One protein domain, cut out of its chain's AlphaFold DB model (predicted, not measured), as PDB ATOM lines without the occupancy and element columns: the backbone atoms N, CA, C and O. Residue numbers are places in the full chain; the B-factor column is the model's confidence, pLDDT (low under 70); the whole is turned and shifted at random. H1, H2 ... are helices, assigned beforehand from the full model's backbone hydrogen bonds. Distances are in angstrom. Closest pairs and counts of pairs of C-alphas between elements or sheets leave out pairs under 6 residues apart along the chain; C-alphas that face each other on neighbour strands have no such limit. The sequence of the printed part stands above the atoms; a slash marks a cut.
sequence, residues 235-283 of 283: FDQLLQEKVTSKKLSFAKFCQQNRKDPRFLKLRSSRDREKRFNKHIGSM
ATOM      1  N   PHE A 235     138.578 209.119 201.953       87.00
ATOM      2  CA  PHE A 235     137.600 210.186 202.155       87.00
ATOM      3  C   PHE A 235     137.295 210.471 203.636       87.00
ATOM      4  O   PHE A 235     137.195 211.632 204.017       87.00
ATOM      5  N   ASP A 236     137.195 209.448 204.484       86.44
ATOM      6  CA  ASP A 236     136.955 209.603 205.925       86.44
ATOM      7  C   ASP A 236     138.161 210.251 206.629       86.44
ATOM      8  O   ASP A 236     137.985 211.085 207.515       86.44
ATOM      9  N   GLN A 237     139.387 209.966 206.172       85.81
ATOM     10  CA  GLN A 237     140.596 210.668 206.632       85.81
ATOM     11  C   GLN A 237     140.586 212.149 206.226       85.81
ATOM     12  O   GLN A 237     140.940 213.022 207.015       85.81
ATOM     13  N   LEU A 238     140.153 212.451 204.996       89.94
ATOM     14  CA  LEU A 238     139.986 213.830 204.531       89.94
ATOM     15  C   LEU A 238     138.928 214.577 205.360       89.94
ATOM     16  O   LEU A 238     139.107 215.761 205.649       89.94
ATOM     17  N   LEU A 239     137.847 213.896 205.754       89.94
ATOM     18  CA  LEU A 239     136.839 214.457 206.649       89.94
ATOM     19  C   LEU A 239     137.442 214.782 208.019       89.94
ATOM     20  O   LEU A 239     137.345 215.928 208.438       89.94
ATOM     21  N   GLN A 240     138.149 213.840 208.649       86.94
ATOM     22  CA  GLN A 240     138.816 214.060 209.942       86.94
ATOM     23  C   GLN A 240     139.812 215.231 209.924       86.94
ATOM     24  O   GLN A 240     139.917 215.966 210.900       86.94
ATOM     25  N   GLU A 241     140.544 215.417 208.824       86.81
ATOM     26  CA  GLU A 241     141.562 216.466 208.711       86.81
ATOM     27  C   GLU A 241     140.961 217.852 208.415       86.81
ATOM     28  O   GLU A 241     141.447 218.869 208.913       86.81
ATOM     29  N   LYS A 242     139.930 217.921 207.562       87.69
ATOM     30  CA  LYS A 242     139.411 219.194 207.026       87.69
ATOM     31  C   LYS A 242     138.096 219.648 207.655       87.69
ATOM     32  O   LYS A 242     137.768 220.831 207.567       87.69
ATOM     33  N   VAL A 243     137.328 218.749 208.266       87.19
ATOM     34  CA  VAL A 243     136.079 219.084 208.957       87.19
ATOM     35  C   VAL A 243     136.395 219.383 210.417       87.19
ATOM     36  O   VAL A 243     136.401 218.513 211.273       87.19
ATOM     37  N   THR A 244     136.671 220.652 210.703       83.81
ATOM     38  CA  THR A 244     137.016 221.116 212.057       83.81
ATOM     39  C   THR A 244     135.807 221.576 212.873       83.81
ATOM     40  O   THR A 244     135.921 221.800 214.075       83.81
ATOM     41  N   SER A 245     134.640 221.754 212.244       84.38
ATOM     42  CA  SER A 245     133.443 222.294 212.894       84.38
ATOM     43  C   SER A 245     132.166 221.627 212.397       84.38
ATOM     44  O   SER A 245     131.952 221.522 211.188       84.38
ATOM     45  N   LYS A 246     131.252 221.308 213.327       84.94
ATOM     46  CA  LYS A 246     129.912 220.762 213.030       84.94
ATOM     47  C   LYS A 246     129.024 221.704 212.204       84.94
ATOM     48  O   LYS A 246     128.028 221.277 211.639       84.94
ATOM     49  N   LYS A 247     129.373 222.996 212.131       85.00
ATOM     50  CA  LYS A 247     128.639 224.009 211.350       85.00
ATOM     51  C   LYS A 247     129.093 224.095 209.889       85.00
ATOM     52  O   LYS A 247     128.557 224.902 209.129       85.00
ATOM     53  N   LEU A 248     130.110 223.329 209.486       87.19
ATOM     54  CA  LEU A 248     130.582 223.337 208.108       87.19
ATOM     55  C   LEU A 248     129.504 222.733 207.195       87.19
ATOM     56  O   LEU A 248     129.010 221.643 207.444       87.19
ATOM     57  N   SER A 249     129.135 223.441 206.125       87.81
ATOM     58  CA  SER A 249     128.197 222.919 205.124       87.81
ATOM     59  C   SER A 249     128.916 222.016 204.122       87.81
ATOM     60  O   SER A 249     130.021 222.342 203.670       87.81
ATOM     61  N   PHE A 250     128.253 220.935 203.701       89.44
ATOM     62  CA  PHE A 250     128.760 220.016 202.681       89.44
ATOM     63  C   PHE A 250     129.135 220.731 201.373       89.44
ATOM     64  O   PHE A 250     130.164 220.424 200.770       89.44
ATOM     65  N   ALA A 251     128.371 221.749 200.964       88.50
ATOM     66  CA  ALA A 251     128.663 222.538 199.766       88.50
ATOM     67  C   ALA A 251     129.998 223.298 199.886       88.50
ATOM     68  O   ALA A 251     130.804 223.317 198.953       88.50
ATOM     69  N   LYS A 252     130.265 223.874 201.067       88.50
ATOM     70  CA  LYS A 252     131.510 224.594 201.365       88.50
ATOM     71  C   LYS A 252     132.699 223.632 201.435       88.50
ATOM     72  O   LYS A 252     133.751 223.922 200.869       88.50
ATOM     73  N   PHE A 253     132.506 222.465 202.050       90.94
ATOM     74  CA  PHE A 253     133.498 221.389 202.085       90.94
ATOM     75  C   PHE A 253     133.858 220.893 200.674       90.94
ATOM     76  O   PHE A 253     135.039 220.782 200.337       90.94
ATOM     77  N   CYS A 254     132.858 220.664 199.817       89.25
ATOM     78  CA  CYS A 254     133.060 220.266 198.425       89.25
ATOM     79  C   CYS A 254     133.821 221.330 197.628       89.25
ATOM     80  O   CYS A 254     134.737 220.999 196.879       89.25
ATOM     81  N   GLN A 255     133.485 222.611 197.796       88.50
ATOM     82  CA  GLN A 255     134.163 223.704 197.096       88.50
ATOM     83  C   GLN A 255     135.658 223.777 197.445       88.50
ATOM     84  O   GLN A 255     136.481 224.018 196.558       88.50
ATOM     85  N   GLN A 256     136.003 223.534 198.711       87.56
ATOM     86  CA  GLN A 256     137.380 223.563 199.206       87.56
ATOM     87  C   GLN A 256     138.183 222.323 198.788       87.56
ATOM     88  O   GLN A 256     139.338 222.457 198.395       87.56
ATOM     89  N   ASN A 257     137.567 221.136 198.794       88.56
ATOM     90  CA  ASN A 257     138.276 219.867 198.595       88.56
ATOM     91  C   ASN A 257     138.057 219.216 197.216       88.56
ATOM     92  O   ASN A 257     138.526 218.108 196.981       88.56
ATOM     93  N   ARG A 258     137.413 219.894 196.252       88.12
ATOM     94  CA  ARG A 258     137.112 219.331 194.912       88.12
ATOM     95  C   ARG A 258     138.316 218.835 194.103       88.12
ATOM     96  O   ARG A 258     138.126 218.061 193.171       88.12
ATOM     97  N   LYS A 259     139.524 219.328 194.397       88.88
ATOM     98  CA  LYS A 259     140.773 218.938 193.717       88.88
ATOM     99  C   LYS A 259     141.548 217.857 194.472       88.88
ATOM    100  O   LYS A 259     142.554 217.379 193.962       88.88
ATOM    101  N   ASP A 260     141.113 217.512 195.680       88.62
ATOM    102  CA  ASP A 260     141.824 216.554 196.509       88.62
ATOM    103  C   ASP A 260     141.694 215.139 195.905       88.62
ATOM    104  O   ASP A 260     140.578 214.703 195.588       88.62
ATOM    105  N   PRO A 261     142.801 214.396 195.725       85.44
ATOM    106  CA  PRO A 261     142.755 213.042 195.177       85.44
ATOM    107  C   PRO A 261     141.910 212.084 196.031       85.44
ATOM    108  O   PRO A 261     141.287 211.172 195.488       85.44
ATOM    109  N   ARG A 262     141.825 212.302 197.350       87.56
ATOM    110  CA  ARG A 262     140.978 211.531 198.273       87.56
ATOM    111  C   ARG A 262     139.495 211.860 198.082       87.56
ATOM    112  O   ARG A 262     138.661 210.962 198.154       87.56
ATOM    113  N   PHE A 263     139.167 213.114 197.756       86.56
ATOM    114  CA  PHE A 263     137.806 213.549 197.418       86.56
ATOM    115  C   PHE A 263     137.331 212.991 196.068       86.56
ATOM    116  O   PHE A 263     136.180 212.580 195.936       86.56
ATOM    117  N   LEU A 264     138.218 212.948 195.067       86.00
ATOM    118  CA  LEU A 264     137.918 212.447 193.719       86.00
ATOM    119  C   LEU A 264     137.822 210.916 193.641       86.00
ATOM    120  O   LEU A 264     137.182 210.386 192.730       86.00
ATOM    121  N   LYS A 265     138.436 210.201 194.592       84.31
ATOM    122  CA  LYS A 265     138.399 208.735 194.653       84.31
ATOM    123  C   LYS A 265     136.980 208.201 194.870       84.31
ATOM    124  O   LYS A 265     136.629 207.160 194.315       84.31
ATOM    125  N   LEU A 266     136.138 208.947 195.589       80.56
ATOM    126  CA  LEU A 266     134.708 208.670 195.694       80.56
ATOM    127  C   LEU A 266     133.948 209.384 194.561       80.56
ATOM    128  O   LEU A 266     133.642 210.572 194.637       80.56
ATOM    129  N   ARG A 267     133.599 208.658 193.491       76.38
ATOM    130  CA  ARG A 267     132.863 209.242 192.350       76.38
ATOM    131  C   ARG A 267     131.421 209.621 192.700       76.38
ATOM    132  O   ARG A 267     130.903 210.614 192.192       76.38
ATOM    133  N   SER A 268     130.791 208.893 193.617       87.38
ATOM    134  CA  SER A 268     129.410 209.137 194.042       87.38
ATOM    135  C   SER A 268     129.305 210.382 194.928       87.38
ATOM    136  O   SER A 268     129.934 210.465 195.984       87.38
ATOM    137  N   SER A 269     128.519 211.373 194.497       84.38
ATOM    138  CA  SER A 269     128.231 212.569 195.308       84.38
ATOM    139  C   SER A 269     127.363 212.230 196.520       84.38
ATOM    140  O   SER A 269     127.592 212.749 197.609       84.38
ATOM    141  N   ARG A 270     126.408 211.306 196.350       86.81
ATOM    142  CA  ARG A 270     125.489 210.876 197.408       86.81
ATOM    143  C   ARG A 270     126.231 210.160 198.540       86.81
ATOM    144  O   ARG A 270     125.919 210.378 199.705       86.81
ATOM    145  N   ASP A 271     127.242 209.355 198.218       88.12
ATOM    146  CA  ASP A 271     128.050 208.682 199.244       88.12
ATOM    147  C   ASP A 271     128.999 209.643 199.971       88.12
ATOM    148  O   ASP A 271     129.215 209.488 201.173       88.12
ATOM    149  N   ARG A 272     129.510 210.675 199.281       88.94
ATOM    150  CA  ARG A 272     130.306 211.746 199.907       88.94
ATOM    151  C   ARG A 272     129.488 212.525 200.935       88.94
ATOM    152  O   ARG A 272     129.964 212.752 202.042       88.94
ATOM    153  N   GLU A 273     128.256 212.883 200.589       91.31
ATOM    154  CA  GLU A 273     127.354 213.610 201.487       91.31
ATOM    155  C   GLU A 273     126.928 212.762 202.688       91.31
ATOM    156  O   GLU A 273     126.991 213.223 203.825       91.31
ATOM    157  N   LYS A 274     126.588 211.485 202.469       90.94
ATOM    158  CA  LYS A 274     126.268 210.548 203.558       90.94
ATOM    159  C   LYS A 274     127.409 210.421 204.566       90.94
ATOM    160  O   LYS A 274     127.172 210.493 205.770       90.94
ATOM    161  N   ARG A 275     128.647 210.241 204.091       89.25
ATOM    162  CA  ARG A 275     129.829 210.132 204.962       89.25
ATOM    163  C   ARG A 275     130.136 211.441 205.682       89.25
ATOM    164  O   ARG A 275     130.434 211.410 206.870       89.25
ATOM    165  N   PHE A 276     129.986 212.576 205.000       90.88
ATOM    166  CA  PHE A 276     130.119 213.899 205.610       90.88
ATOM    167  C   PHE A 276     129.107 214.107 206.747       90.88
ATOM    168  O   PHE A 276     129.505 214.439 207.859       90.88
ATOM    169  N   ASN A 277     127.821 213.836 206.506       91.06
ATOM    170  CA  ASN A 277     126.773 213.976 207.521       91.06
ATOM    171  C   ASN A 277     126.989 213.016 208.697       91.06
ATOM    172  O   ASN A 277     126.833 213.410 209.850       91.06
ATOM    173  N   LYS A 278     127.417 211.778 208.419       90.31
ATOM    174  CA  LYS A 278     127.791 210.812 209.459       90.31
ATOM    175  C   LYS A 278     128.964 211.311 210.308       90.31
ATOM    176  O   LYS A 278     128.938 211.151 211.521       90.31
ATOM    177  N   HIS A 279     129.977 211.915 209.689       89.06
ATOM    178  CA  HIS A 279     131.129 212.463 210.403       89.06
ATOM    179  C   HIS A 279     130.744 213.670 211.270       89.06
ATOM    180  O   HIS A 279     131.104 213.710 212.439       89.06
ATOM    181  N   ILE A 280     129.937 214.597 210.743       90.44
ATOM    182  CA  ILE A 280     129.400 215.740 211.504       90.44
ATOM    183  C   ILE A 280     128.526 215.279 212.681       90.44
ATOM    184  O   ILE A 280     128.583 215.892 213.743       90.44
ATOM    185  N   GLY A 281     127.738 214.213 212.501       87.44
ATOM    186  CA  GLY A 281     126.919 213.622 213.565       87.44
ATOM    187  C   GLY A 281     127.706 212.804 214.597       87.44
ATOM    188  O   GLY A 281     127.172 212.524 215.662       87.44
ATOM    189  N   SER A 282     128.948 212.414 214.284       83.19
ATOM    190  CA  SER A 282     129.832 211.644 215.172       83.19
ATOM    191  C   SER A 282     130.903 212.491 215.872       83.19
ATOM    192  O   SER A 282     131.464 212.016 216.859       83.19
ATOM    193  N   MET A 283     131.228 213.686 215.358       77.69
ATOM    194  CA  MET A 283     131.933 214.736 216.114       77.69
ATOM    195  C   MET A 283     131.039 215.238 217.235       77.69
ATOM    196  O   MET A 283     131.544 215.839 218.210       77.69
TER     197      MET A 283
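What this domain is: This is residues 235 to 283 of the 283 residues of the protein "WW domain-containing protein" of Linderina pennispora (UniProt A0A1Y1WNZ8). Four helices make a small rounded cluster: the longest, H4, runs along one side, H1 crosses it at a slant, H2 lies crosswise to H4, and short H3 sits by the start of H1. The 49 printed residues have named helices H1, H2, H3, H4 in that order and no named strand: all helix. The whole is compact, radius of gyration of the C-alphas 9.6 A, spanning 23 by 18 by 17 A.

How they stand to each other: Start at H1, residues 235 to 242; it touches H4, residues 269 to 282, at a steep tilt of 54 degrees, the same way, closest C-alphas Leu 239 and Phe 276, 6.8 A. H1 touches H3, residues 261 to 265, closest C-alphas Phe 235 and Arg 262, 5.3 A. H2, residues 250 to 257, only just touches residues 273 to 277 of H4, with 3 pairs of C-alphas within 8 A, closest Phe 250 and Glu 273, 6.7 A, about perpendicular at 75 degrees. In H1, H2, H3 and H4 every O i to N i+4 pair is within hydrogen-bond range.

Where its parts are: Find C-alpha 235 at (137.600, 210.186, 202.155); H1 runs 10.4 A to 242. H2 spans 10.4 A, H3 6.1 A. H4 runs 19.9 A to C-alpha 282 at (129.832, 211.644, 215.172).

The domain as a whole: The farthest C-alphas, Lys 259 and Ser 282, are 25.2 A apart. The printed part has no cut and no long link; no printed residue is under pLDDT 70.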